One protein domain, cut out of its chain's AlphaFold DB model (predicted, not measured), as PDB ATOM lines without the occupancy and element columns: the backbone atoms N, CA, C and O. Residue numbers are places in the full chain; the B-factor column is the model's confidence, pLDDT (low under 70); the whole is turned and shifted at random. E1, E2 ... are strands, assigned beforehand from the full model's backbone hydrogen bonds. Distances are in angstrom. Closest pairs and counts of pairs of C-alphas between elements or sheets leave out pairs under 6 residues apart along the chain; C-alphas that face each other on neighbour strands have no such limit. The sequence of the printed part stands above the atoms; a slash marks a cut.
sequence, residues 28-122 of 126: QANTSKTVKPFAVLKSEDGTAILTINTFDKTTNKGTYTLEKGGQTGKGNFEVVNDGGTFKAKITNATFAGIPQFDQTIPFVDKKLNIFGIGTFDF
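What this domain is: This is residues 28 to 122 of the 126 residues of an uncharacterized protein of Treponema denticola SP23 (UniProt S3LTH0). One sheet of eight antiparallel strands curls round into a small, nearly closed barrel, its first strand E1 and last strand E8 coming back beside each other, with a loose tail, residues 28 to 34, sticking out. Long, bent strands E2, E4 and E5 make much of the wall, while E7 and E8 are short. The printed part has 95 residues, no named helix and eight named strands, E1 to E8, which stand in the sheet in chain order; the class is all strand. The whole is compact, with a radius of gyration of the C-alphas of 13.2 A, and elongated, spanning 45 by 29 by 24 A.

How they stand to each other: The strands form a meander, each the antiparallel neighbour of the one before, and each successive two make a hairpin. E1, residues 39 to 42, is an edge strand; N 41 and O 50 are 2.8 A apart, within hydrogen-bond range, across to E2, residues 48 to 56. E3, residues 61 to 68, pairs with E2 through N 51 and O 65, 2.8 A. E4, residues 71 to 82, pairs with E3 through N 73 and O 66, 2.7 A. E5, residues 85 to 95, pairs with E4 through N 87 and O 80, 2.8 A. E6, residues 103 to 108, has staggered pairing: residues 103 to 106 pair with E5, where N 88 and O 105 are 2.8 A apart, and residues 107 to 108 with E7, residues 111 to 114, where N 111 and O 108 are 2.8 A apart. E8, residues 118 to 121, is the other edge strand, with N 112 and O 120 2.9 A apart across to E7. This is a folded sheet, one sheet bent back on itself: E1, E2, E3 and E4 face E6, E7 and E8, with E5 as the hinge. The closest C-alphas of E1 and E8, those of Leu 41 and Phe 120, are 6.2 A apart.

Where its parts are: E1 begins at C-alpha 39 (4.810, 20.812, 33.264). E2 is 23.6 A from first to last C-alpha and bends by 51 degrees at residue 53; E3 is 22.9 A. E4, 31.7 A, bends by 54 degrees at residue 76, and E5, 26.4 A, by 78 degrees at residue 92. E6 is 15.6 A. E8 ends at C-alpha 121 (6.328, 17.589, 22.916).

The domain as a whole: The C-alphas farthest apart, those of Gln 28 and Gly 83, are 44.7 A apart. The printed part has no cut and no long link; E5 to E6 is short, the others are tight. The mean pLDDT of the printed part is 92.1, with residues 28 to 35 under 70.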
ATOM      1  N   GLN A  28      -9.653   9.003  44.385       45.47
ATOM      2  CA  GLN A  28      -9.049   9.376  45.650       45.47
ATOM      3  C   GLN A  28      -8.272  10.696  45.554       45.47
ATOM      4  O   GLN A  28      -7.127  10.733  45.101       45.47
ATOM      5  N   ALA A  29      -8.892  11.785  46.016       46.16
ATOM      6  CA  ALA A  29      -8.193  13.025  46.306       46.16
ATOM      7  C   ALA A  29      -7.317  12.780  47.542       46.16
ATOM      8  O   ALA A  29      -7.681  13.097  48.671       46.16
ATOM      9  N   ASN A  30      -6.164  12.144  47.328       43.47
ATOM     10  CA  ASN A  30      -5.078  12.161  48.287       43.47
ATOM     11  C   ASN A  30      -4.678  13.623  48.461       43.47
ATOM     12  O   ASN A  30      -4.065  14.217  47.575       43.47
ATOM     13  N   THR A  31      -5.027  14.194  49.611       44.84
ATOM     14  CA  THR A  31      -4.570  15.500  50.089       44.84
ATOM     15  C   THR A  31      -3.062  15.446  50.355       44.84
ATOM     16  O   THR A  31      -2.598  15.474  51.490       44.84
ATOM     17  N   SER A  32      -2.270  15.319  49.297       47.28
ATOM     18  CA  SER A  32      -0.837  15.580  49.305       47.28
ATOM     19  C   SER A  32      -0.671  17.009  48.822       47.28
ATOM     20  O   SER A  32      -1.145  17.334  47.737       47.28
ATOM     21  N   LYS A  33      -0.065  17.862  49.660       45.16
ATOM     22  CA  LYS A  33       0.296  19.259  49.372       45.16
ATOM     23  C   LYS A  33       0.542  19.440  47.872       45.16
ATOM     24  O   LYS A  33       1.530  18.915  47.365       45.16
ATOM     25  N   THR A  34      -0.376  20.106  47.171       52.59
ATOM     26  CA  THR A  34      -0.300  20.270  45.717       52.59
ATOM     27  C   THR A  34       0.862  21.198  45.395       52.59
ATOM     28  O   THR A  34       0.706  22.408  45.260       52.59
ATOM     29  N   VAL A  35       2.061  20.630  45.309       68.19
ATOM     30  CA  VAL A  35       3.162  21.250  44.589       68.19
ATOM     31  C   VAL A  35       2.712  21.265  43.139       68.19
ATOM     32  O   VAL A  35       2.457  20.212  42.551       68.19
ATOM     33  N   LYS A  36       2.523  22.465  42.588       87.69
ATOM     34  CA  LYS A  36       2.180  22.628  41.178       87.69
ATOM     35  C   LYS A  36       3.265  21.925  40.350       87.69
ATOM     36  O   LYS A  36       4.440  22.234  40.564       87.69
ATOM     37  N   PRO A  37       2.907  21.004  39.438       93.25
ATOM     38  CA  PRO A  37       3.897  20.348  38.597       93.25
ATOM     39  C   PRO A  37       4.604  21.381  37.716       93.25
ATOM     40  O   PRO A  37       4.018  22.405  37.350       93.25
ATOM     41  N   PHE A  38       5.856  21.100  37.362       94.88
ATOM     42  CA  PHE A  38       6.638  21.934  36.452       94.88
ATOM     43  C   PHE A  38       5.976  22.024  35.071       94.88
ATOM     44  O   PHE A  38       5.832  23.115  34.524       94.88
ATOM     45  N   ALA A  39       5.534  20.886  34.529       96.62
ATOM     46  CA  ALA A  39       4.810  20.812  33.264       96.62
ATOM     47  C   ALA A  39       3.901  19.578  33.220       96.62
ATOM     48  O   ALA A  39       4.155  18.579  33.894       96.62
ATOM     49  N   VAL A  40       2.856  19.635  32.395       97.12
ATOM     50  CA  VAL A  40       1.987  18.492  32.088       97.12
ATOM     51  C   VAL A  40       1.898  18.377  30.575       97.12
ATOM     52  O   VAL A  40       1.411  19.290  29.912       97.12
ATOM     53  N   LEU A  41       2.372  17.260  30.038       97.75
ATOM     54  CA  LEU A  41       2.423  16.979  28.612       97.75
ATOM     55  C   LEU A  41       1.426  15.871  28.292       97.75
ATOM     56  O   LEU A  41       1.474  14.786  28.869       97.75
ATOM     57  N   LYS A  42       0.521  16.128  27.351       97.62
ATOM     58  CA  LYS A  42      -0.303  15.071  26.765       97.62
ATOM     59  C   LYS A  42       0.460  14.454  25.603       97.62
ATOM     60  O   LYS A  42       1.111  15.169  24.844       97.62
ATOM     61  N   SER A  43       0.383  13.137  25.491       97.81
ATOM     62  CA  SER A  43       0.885  12.432  24.312       97.81
ATOM     63  C   SER A  43       0.119  12.855  23.058       97.81
ATOM     64  O   SER A  43      -1.053  13.226  23.137       97.81
ATOM     65  N   GLU A  44       0.770  12.781  21.900       97.06
ATOM     66  CA  GLU A  44       0.162  13.167  20.618       97.06
ATOM     67  C   GLU A  44      -1.074  12.333  20.255       97.06
ATOM     68  O   GLU A  44      -2.008  12.854  19.651       97.06
ATOM     69  N   ASP A  45      -1.113  11.062  20.666       94.31
ATOM     70  CA  ASP A  45      -2.269  10.179  20.474       94.31
ATOM     71  C   ASP A  45      -3.378  10.388  21.528       94.31
ATOM     72  O   ASP A  45      -4.452   9.794  21.432       94.31
ATOM     73  N   GLY A  46      -3.134  11.233  22.536       94.94
ATOM     74  CA  GLY A  46      -4.068  11.547  23.613       94.94
ATOM     75  C   GLY A  46      -4.282  10.427  24.637       94.94
ATOM     76  O   GLY A  46      -5.133  10.574  25.515       94.94
ATOM     77  N   THR A  47      -3.537   9.321  24.562       95.88
ATOM     78  CA  THR A  47      -3.763   8.124  25.396       95.88
ATOM     79  C   THR A  47      -2.927   8.087  26.677       95.88
ATOM     80  O   THR A  47      -3.208   7.294  27.580       95.88
ATOM     81  N   ALA A  48      -1.895   8.925  26.751       97.62
ATOM     82  CA  ALA A  48      -0.984   9.041  27.883       97.62
ATOM     83  C   ALA A  48      -0.757  10.498  28.321       97.62
ATOM     84  O   ALA A  48      -0.781  11.424  27.501       97.62
ATOM     85  N   ILE A  49      -0.484  10.688  29.612       98.00
ATOM     86  CA  ILE A  49      -0.139  11.973  30.231       98.00
ATOM     87  C   ILE A  49       1.209  11.825  30.938       98.00
ATOM     88  O   ILE A  49       1.374  10.946  31.778       98.00
ATOM     89  N   LEU A  50       2.161  12.696  30.615       98.06
ATOM     90  CA  LEU A  50       3.450  12.810  31.286       98.06
ATOM     91  C   LEU A  50       3.474  14.100  32.108       98.06
ATOM     92  O   LEU A  50       3.494  15.205  31.570       98.06
ATOM     93  N   THR A  51       3.494  13.959  33.424       97.88
ATOM     94  CA  THR A  51       3.611  15.065  34.373       97.88
ATOM     95  C   THR A  51       5.058  15.185  34.818       97.88
ATOM     96  O   THR A  51       5.597  14.279  35.449       97.88
ATOM     97  N   ILE A  52       5.693  16.315  34.526       97.62
ATOM     98  CA  ILE A  52       7.008  16.662  35.063       97.62
ATOM     99  C   ILE A  52       6.776  17.305  36.426       97.62
ATOM    100  O   ILE A  52       6.284  18.429  36.520       97.62
ATOM    101  N   ASN A  53       7.112  16.580  37.487       96.44
ATOM    102  CA  ASN A  53       6.877  17.020  38.859       96.44
ATOM    103  C   ASN A  53       7.909  18.070  39.271       96.44
ATOM    104  O   ASN A  53       7.559  19.119  39.804       96.44
ATOM    105  N   THR A  54       9.182  17.798  38.984       96.44
ATOM    106  CA  THR A  54      10.305  18.697  39.263       96.44
ATOM    107  C   THR A  54      11.228  18.755  38.059       96.44
ATOM    108  O   THR A  54      11.414  17.748  37.379       96.44
ATOM    109  N   PHE A  55      11.818  19.923  37.807       96.44
ATOM    110  CA  PHE A  55      12.902  20.082  36.846       96.44
ATOM    111  C   PHE A  55      13.827  21.211  37.294       96.44
ATOM    112  O   PHE A  55      13.431  22.375  37.347       96.44
ATOM    113  N   ASP A  56      15.054  20.851  37.649       95.44
ATOM    114  CA  ASP A  56      16.125  21.779  37.973       95.44
ATOM    115  C   ASP A  56      16.967  22.024  36.718       95.44
ATOM    116  O   ASP A  56      17.709  21.154  36.265       95.44
ATOM    117  N   LYS A  57      16.857  23.234  36.164       91.81
ATOM    118  CA  LYS A  57      17.578  23.650  34.952       91.81
ATOM    119  C   LYS A  57      19.088  23.802  35.159       91.81
ATOM    120  O   LYS A  57      19.818  23.863  34.179       91.81
ATOM    121  N   THR A  58      19.567  23.886  36.402       94.25
ATOM    122  CA  THR A  58      21.008  23.982  36.682       94.25
ATOM    123  C   THR A  58      21.690  22.624  36.549       94.25
ATOM    124  O   THR A  58      22.791  22.526  36.013       94.25
ATOM    125  N   THR A  59      21.006  21.566  36.985       95.81
ATOM    126  CA  THR A  59      21.492  20.182  36.925       95.81
ATOM    127  C   THR A  59      20.887  19.380  35.774       95.81
ATOM    128  O   THR A  59      21.302  18.247  35.551       95.81
ATOM    129  N   ASN A  60      19.924  19.953  35.044       96.75
ATOM    130  CA  ASN A  60      19.113  19.313  34.005       96.75
ATOM    131  C   ASN A  60      18.396  18.041  34.474       96.75
ATOM    132  O   ASN A  60      18.122  17.147  33.673       96.75
ATOM    133  N   LYS A  61      18.075  17.955  35.768       97.81
ATOM    134  CA  LYS A  61      17.490  16.768  36.396       97.81
ATOM    135  C   LYS A  61      16.088  17.037  36.893       97.81
ATOM    136  O   LYS A  61      15.754  18.137  37.325       97.81
ATOM    137  N   GLY A  62      15.267  16.003  36.873       97.31
ATOM    138  CA  GLY A  62      13.894  16.105  37.315       97.31
ATOM    139  C   GLY A  62      13.264  14.765  37.636       97.31
ATOM    140  O   GLY A  62      13.868  13.702  37.495       97.31
ATOM    141  N   THR A  63      12.015  14.838  38.071       98.00
ATOM    142  CA  THR A  63      11.176  13.671  38.335       98.00
ATOM    143  C   THR A  63       9.894  13.777  37.533       98.00
ATOM    144  O   THR A  63       9.393  14.877  37.284       98.00
ATOM    145  N   TYR A  64       9.351  12.634  37.135       97.88
ATOM    146  CA  TYR A  64       8.112  12.577  36.374       97.88
ATOM    147  C   TYR A  64       7.154  11.529  36.927       97.88
ATOM    148  O   TYR A  64       7.555  10.565  37.585       97.88
ATOM    149  N   THR A  65       5.882  11.724  36.609       97.69
ATOM    150  CA  THR A  65       4.814  10.738  36.711       97.69
ATOM    151  C   THR A  65       4.221  10.552  35.324       97.69
ATOM    152  O   THR A  65       4.067  11.511  34.576       97.69
ATOM    153  N   LEU A  66       3.913   9.315  34.966       97.62
ATOM    154  CA  LEU A  66       3.335   8.939  33.688       97.62
ATOM    155  C   LEU A  66       2.017   8.216  33.943       97.62
ATOM    156  O   LEU A  66       1.960   7.351  34.808       97.62
ATOM    157  N   GLU A  67       0.987   8.517  33.170       97.19
ATOM    158  CA  GLU A  67      -0.288   7.807  33.207       97.19
ATOM    159  C   GLU A  67      -0.641   7.312  31.807       97.19
ATOM    160  O   GLU A  67      -0.577   8.081  30.850       97.19
ATOM    161  N   LYS A  68      -1.015   6.035  31.679       95.12
ATOM    162  CA  LYS A  68      -1.534   5.448  30.434       95.12
ATOM    163  C   LYS A  68      -2.433   4.262  30.761       95.12
ATOM    164  O   LYS A  68      -2.046   3.388  31.529       95.12
ATOM    165  N   GLY A  69      -3.636   4.224  30.185       92.62
ATOM    166  CA  GLY A  69      -4.558   3.091  30.352       92.62
ATOM    167  C   GLY A  69      -4.930   2.780  31.810       92.62
ATOM    168  O   GLY A  69      -5.081   1.616  32.165       92.62
ATOM    169  N   GLY A  70      -5.012   3.799  32.674       92.44
ATOM    170  CA  GLY A  70      -5.282   3.638  34.111       92.44
ATOM    171  C   GLY A  70      -4.095   3.137  34.942       92.44
ATOM    172  O   GLY A  70      -4.209   3.014  36.159       92.44
ATOM    173  N   GLN A  71      -2.950   2.870  34.312       94.75
ATOM    174  CA  GLN A  71      -1.707   2.532  34.992       94.75
ATOM    175  C   GLN A  71      -0.853   3.778  35.182       94.75
ATOM    176  O   GLN A  71      -0.849   4.684  34.345       94.75
ATOM    177  N   THR A  72      -0.102   3.796  36.280       96.19
ATOM    178  CA  THR A  72       0.812   4.884  36.606       96.19
ATOM    179  C   THR A  72       2.257   4.409  36.581       96.19
ATOM    180  O   THR A  72       2.582   3.262  36.899       96.19
ATOM    181  N   GLY A  73       3.139   5.314  36.193       96.62
ATOM    182  CA  GLY A  73       4.572   5.170  36.280       96.62
ATOM    183  C   GLY A  73       5.204   6.413  36.873       96.62
ATOM    184  O   GLY A  73       4.587   7.471  36.967       96.62
ATOM    185  N   LYS A  74       6.448   6.277  37.297       97.81
ATOM    186  CA  LYS A  74       7.251   7.378  37.826       97.81
ATOM    187  C   LYS A  74       8.717   7.073  37.632       97.81
ATOM    188  O   LYS A  74       9.080   5.902  37.566       97.81
ATOM    189  N   GLY A  75       9.541   8.103  37.612       97.81
ATOM    190  CA  GLY A  75      10.982   7.943  37.536       97.81
ATOM    191  C   GLY A  75      11.705   9.274  37.604       97.81
ATOM    192  O   GLY A  75      11.095  10.338  37.756       97.81
ATOM    193  N   ASN A  76      13.019   9.189  37.468       98.38
ATOM    194  CA  ASN A  76      13.894  10.337  37.333       98.38
ATOM    195  C   ASN A  76      14.242  10.517  35.857       98.38
ATOM    196  O   ASN A  76      14.348   9.536  35.118       98.38
ATOM    197  N   PHE A  77      14.474  11.755  35.441       97.94
ATOM    198  CA  PHE A  77      15.055  12.042  34.138       97.94
ATOM    199  C   PHE A  77      16.192  13.054  34.257       97.94
ATOM    200  O   PHE A  77      16.199  13.905  35.146       97.94
ATOM    201  N   GLU A  78      17.143  12.954  33.340       98.00
ATOM    202  CA  GLU A  78      18.218  13.915  33.129       98.00
ATOM    203  C   GLU A  78      18.274  14.261  31.641       98.00
ATOM    204  O   GLU A  78      18.302  13.364  30.797       98.00
ATOM    205  N   VAL A  79      18.273  15.549  31.306       97.38
ATOM    206  CA  VAL A  79      18.504  16.004  29.933       97.38
ATOM    207  C   VAL A  79      20.008  16.125  29.725       97.38
ATOM    208  O   VAL A  79      20.663  16.969  30.333       97.38
ATOM    209  N   VAL A  80      20.556  15.283  28.855       96.50
ATOM    210  CA  VAL A  80      21.978  15.281  28.496       96.50
ATOM    211  C   VAL A  80      22.156  15.737  27.054       96.50
ATOM    212  O   VAL A  80      21.308  15.465  26.207       96.50
ATOM    213  N   ASN A  81      23.261  16.418  26.762       94.31
ATOM    214  CA  ASN A  81      23.687  16.693  25.393       94.31
ATOM    215  C   ASN A  81      24.816  15.724  25.043       94.31
ATOM    216  O   ASN A  81      25.852  15.718  25.705       94.31
ATOM    217  N   ASP A  82      24.595  14.904  24.022       91.50
ATOM    218  CA  ASP A  82      25.575  13.953  23.520       91.50
ATOM    219  C   ASP A  82      25.822  14.241  22.038       91.50
ATOM    220  O   ASP A  82      24.968  13.981  21.186       91.50
ATOM    221  N   GLY A  83      26.965  14.866  21.745       86.19
ATOM    222  CA  GLY A  83      27.376  15.201  20.380       86.19
ATOM    223  C   GLY A  83      26.430  16.159  19.645       86.19
ATOM    224  O   GLY A  83      26.270  16.037  18.435       86.19
ATOM    225  N   GLY A  84      25.766  17.079  20.352       89.19
ATOM    226  CA  GLY A  84      24.809  18.031  19.772       89.19
ATOM    227  C   GLY A  84      23.361  17.536  19.746       89.19
ATOM    228  O   GLY A  84      22.463  18.309  19.422       89.19
ATOM    229  N   THR A  85      23.111  16.281  20.131       92.75
ATOM    230  CA  THR A  85      21.757  15.733  20.272       92.75
ATOM    231  C   THR A  85      21.360  15.711  21.742       92.75
ATOM    232  O   THR A  85      22.022  15.066  22.559       92.75
ATOM    233  N   PHE A  86      20.260  16.380  22.091       95.75
ATOM    234  CA  PHE A  86      19.683  16.251  23.426       95.75
ATOM    235  C   PHE A  86      19.043  14.870  23.598       95.75
ATOM    236  O   PHE A  86      18.345  14.377  22.710       95.75
ATOM    237  N   LYS A  87      19.241  14.249  24.762       97.44
ATOM    238  CA  LYS A  87      18.660  12.954  25.133       97.44
ATOM    239  C   LYS A  87      18.093  13.021  26.548       97.44
ATOM    240  O   LYS A  87      18.662  13.684  27.410       97.44
ATOM    241  N   ALA A  88      16.998  12.314  26.797       97.88
ATOM    242  CA  ALA A  88      16.495  12.059  28.137       97.88
ATOM    243  C   ALA A  88      17.089  10.747  28.652       97.88
ATOM    244  O   ALA A  88      16.809   9.677  28.108       97.88
ATOM    245  N   LYS A  89      17.889  10.823  29.711       98.12
ATOM    246  CA  LYS A  89      18.320   9.663  30.483       98.12
ATOM    247  C   LYS A  89      17.307   9.412  31.593       98.12
ATOM    248  O   LYS A  89      17.214  10.189  32.538       98.12
ATOM    249  N   ILE A  90      16.542   8.340  31.461       98.00
ATOM    250  CA  ILE A  90      15.508   7.910  32.397       98.00
ATOM    251  C   ILE A  90      16.112   6.875  33.342       98.00
ATOM    252  O   ILE A  90      16.701   5.894  32.887       98.00
ATOM    253  N   THR A  91      15.961   7.091  34.649       98.38
ATOM    254  CA  THR A  91      16.475   6.181  35.684       98.38
ATOM    255  C   THR A  91      15.464   5.954  36.798       98.38
ATOM    256  O   THR A  91      14.573   6.780  37.021       98.38
ATOM    257  N   ASN A  92      15.610   4.835  37.515       97.56
ATOM    258  CA  ASN A  92      14.733   4.458  38.635       97.56
ATOM    259  C   ASN A  92      13.239   4.499  38.253       97.56
ATOM    260  O   ASN A  92      12.380   4.941  39.022       97.56
ATOM    261  N   ALA A  93      12.954   4.112  37.010       97.38
ATOM    262  CA  ALA A  93      11.619   4.162  36.458       97.38
ATOM    263  C   ALA A  93      10.798   2.954  36.916       97.38
ATOM    264  O   ALA A  93      11.288   1.834  37.039       97.38
ATOM    265  N   THR A  94       9.513   3.185  37.142       97.69
ATOM    266  CA  THR A  94       8.506   2.149  37.372       97.69
ATOM    267  C   THR A  94       7.311   2.430  36.477       97.69
ATOM    268  O   THR A  94       7.014   3.593  36.200       97.69
ATOM    269  N   PHE A  95       6.611   1.387  36.046       96.25
ATOM    270  CA  PHE A  95       5.339   1.497  35.342       96.25
ATOM    271  C   PHE A  95       4.437   0.338  35.757       96.25
ATOM    272  O   PHE A  95       4.897  -0.799  35.837       96.25
ATOM    273  N   ALA A  96       3.184   0.631  36.104       95.38
ATOM    274  CA  ALA A  96       2.246  -0.334  36.681       95.38
ATOM    275  C   ALA A  96       2.809  -1.071  37.919       95.38
ATOM    276  O   ALA A  96       2.526  -2.244  38.146       95.38
ATOM    277  N   GLY A  97       3.649  -0.390  38.710       93.69
ATOM    278  CA  GLY A  97       4.333  -0.972  39.873       93.69
ATOM    279  C   GLY A  97       5.553  -1.843  39.546       93.69
ATOM    280  O   GLY A  97       6.207  -2.322  40.467       93.69
ATOM    281  N   ILE A  98       5.898  -2.016  38.267       95.62
ATOM    282  CA  ILE A  98       7.010  -2.856  37.815       95.62
ATOM    283  C   ILE A  98       8.231  -1.976  37.493       95.62
ATOM    284  O   ILE A  98       8.088  -1.027  36.710       95.62
ATOM    285  N   PRO A  99       9.426  -2.270  38.044       97.56
ATOM    286  CA  PRO A  99      10.664  -1.585  37.676       97.56
ATOM    287  C   PRO A  99      10.956  -1.681  36.177       97.56
ATOM    288  O   PRO A  99      10.779  -2.732  35.566       97.56
ATOM    289  N   GLN A 100      11.415  -0.580  35.594       96.12
ATOM    290  CA  GLN A 100      11.852  -0.496  34.206       96.12
ATOM    291  C   GLN A 100      13.374  -0.363  34.165       96.12
ATOM    292  O   GLN A 100      13.979   0.200  35.079       96.12
ATOM    293  N   PHE A 101      13.996  -0.873  33.104       95.12
ATOM    294  CA  PHE A 101      15.421  -0.654  32.875       95.12
ATOM    295  C   PHE A 101      15.699   0.828  32.632       95.12
ATOM    296  O   PHE A 101      14.868   1.529  32.053       95.12
ATOM    297  N   ASP A 102      16.882   1.282  33.032       96.94
ATOM    298  CA  ASP A 102      17.356   2.614  32.672       96.94
ATOM    299  C   ASP A 102      17.424   2.743  31.144       96.94
ATOM    300  O   ASP A 102      17.869   1.830  30.442       96.94
ATOM    301  N   GLN A 103      16.975   3.883  30.618       96.25
ATOM    302  CA  GLN A 103      16.912   4.129  29.178       96.25
ATOM    303  C   GLN A 103      17.475   5.503  28.839       96.25
ATOM    304  O   GLN A 103      17.302   6.457  29.591       96.25
ATOM    305  N   THR A 104      18.096   5.621  27.669       97.38
ATOM    306  CA  THR A 104      18.491   6.912  27.099       97.38
ATOM    307  C   THR A 104      17.766   7.085  25.777       97.38
ATOM    308  O   THR A 104      18.017   6.340  24.832       97.38
ATOM    309  N   ILE A 105      16.868   8.062  25.714       97.25
ATOM    310  CA  ILE A 105      15.985   8.283  24.569       97.25
ATOM    311  C   ILE A 105      16.324   9.648  23.959       97.25
ATOM    312  O   ILE A 105      16.310  10.646  24.681       97.25
ATOM    313  N   PRO A 106      16.663   9.737  22.663       97.38
ATOM    314  CA  PRO A 106      16.934  11.017  22.025       97.38
ATOM    315  C   PRO A 106      15.661  11.854  21.895       97.38
ATOM    316  O   PRO A 106      14.578  11.323  21.643       97.38
ATOM    317  N   PHE A 107      15.812  13.171  22.011       96.94
ATOM    318  CA  PHE A 107      14.790  14.096  21.548       96.94
ATOM    319  C   PHE A 107      14.937  14.279  20.036       96.94
ATOM    320  O   PHE A 107      16.021  14.605  19.551       96.94
ATOM    321  N   VAL A 108      13.846  14.099  19.297       95.50
ATOM    322  CA  VAL A 108      13.772  14.358  17.852       95.50
ATOM    323  C   VAL A 108      12.785  15.495  17.653       95.50
ATOM    324  O   VAL A 108      11.652  15.396  18.112       95.50
ATOM    325  N   ASP A 109      13.221  16.606  17.059       94.56
ATOM    326  CA  ASP A 109      12.409  17.825  16.910       94.56
ATOM    327  C   ASP A 109      11.780  18.304  18.230       94.56
ATOM    328  O   ASP A 109      10.617  18.696  18.291       94.56
ATOM    329  N   LYS A 110      12.561  18.237  19.319       94.56
ATOM    330  CA  LYS A 110      12.124  18.510  20.703       94.56
ATOM    331  C   LYS A 110      11.017  17.583  21.222       94.56
ATOM    332  O   LYS A 110      10.412  17.876  22.248       94.56
ATOM    333  N   LYS A 111      10.765  16.452  20.571       96.94
ATOM    334  CA  LYS A 111       9.810  15.438  21.022       96.94
ATOM    335  C   LYS A 111      10.523  14.232  21.602       96.94
ATOM    336  O   LYS A 111      11.562  13.810  21.099       96.94
ATOM    337  N   LEU A 112       9.936  13.659  22.644       97.62
ATOM    338  CA  LEU A 112      10.402  12.431  23.273       97.62
ATOM    339  C   LEU A 112       9.415  11.306  22.976       97.62
ATOM    340  O   LEU A 112       8.268  11.363  23.421       97.62
ATOM    341  N   ASN A 113       9.856  10.281  22.250       97.69
ATOM    342  CA  ASN A 113       9.052   9.090  21.983       97.69
ATOM    343  C   ASN A 113       9.421   7.971  22.961       97.69
ATOM    344  O   ASN A 113      10.489   7.370  22.852       97.69
ATOM    345  N   ILE A 114       8.534   7.685  23.912       95.50
ATOM    346  CA  ILE A 114       8.696   6.577  24.853       95.50
ATOM    347  C   ILE A 114       7.978   5.364  24.260       95.50
ATOM    348  O   ILE A 114       6.750   5.357  24.132       95.50
ATOM    349  N   PHE A 115       8.742   4.335  23.886       92.12
ATOM    350  CA  PHE A 115       8.211   3.153  23.207       92.12
ATOM    351  C   PHE A 115       7.086   2.486  24.014       92.12
ATOM    352  O   PHE A 115       7.200   2.289  25.221       92.12
ATOM    353  N   GLY A 116       5.976   2.163  23.341       90.75
ATOM    354  CA  GLY A 116       4.784   1.583  23.969       90.75
ATOM    355  C   GLY A 116       3.953   2.558  24.814       90.75
ATOM    356  O   GLY A 116       2.849   2.206  25.227       90.75
ATOM    357  N   ILE A 117       4.431   3.787  25.038       94.88
ATOM    358  CA  ILE A 117       3.740   4.804  25.834       94.88
ATOM    359  C   ILE A 117       3.182   5.922  24.957       94.88
ATOM    360  O   ILE A 117       1.987   6.191  25.032       94.88
ATOM    361  N   GLY A 118       4.017   6.571  24.149       95.94
ATOM    362  CA  GLY A 118       3.599   7.686  23.304       95.94
ATOM    363  C   GLY A 118       4.699   8.719  23.082       95.94
ATOM    364  O   GLY A 118       5.786   8.644  23.659       95.94
ATOM    365  N   THR A 119       4.386   9.700  22.235       98.19
ATOM    366  CA  THR A 119       5.266  10.833  21.921       98.19
ATOM    367  C   THR A 119       4.801  12.086  22.651       98.19
ATOM    368  O   THR A 119       3.612  12.394  22.633       98.19
ATOM    369  N   PHE A 120       5.732  12.805  23.279       97.94
ATOM    370  CA  PHE A 120       5.472  14.012  24.066       97.94
ATOM    371  C   PHE A 120       6.301  15.187  23.536       97.94
ATOM    372  O   PHE A 120       7.493  15.029  23.274       97.94
ATOM    373  N   ASP A 121       5.686  16.362  23.406       97.38
ATOM    374  CA  ASP A 121       6.328  17.589  22.916       97.38
ATOM    375  C   ASP A 121       6.961  18.378  24.074       97.38
ATOM    376  O   ASP A 121       6.264  18.826  24.983       97.38
ATOM    377  N   PHE A 122       8.287  18.540  24.044       95.69
ATOM    378  CA  PHE A 122       9.068  19.257  25.056       95.69
ATOM    379  C   PHE A 122       9.464  20.676  24.613       95.69
ATOM    380  O   PHE A 122      10.323  21.286  25.248       95.69
TER     381      PHE A 122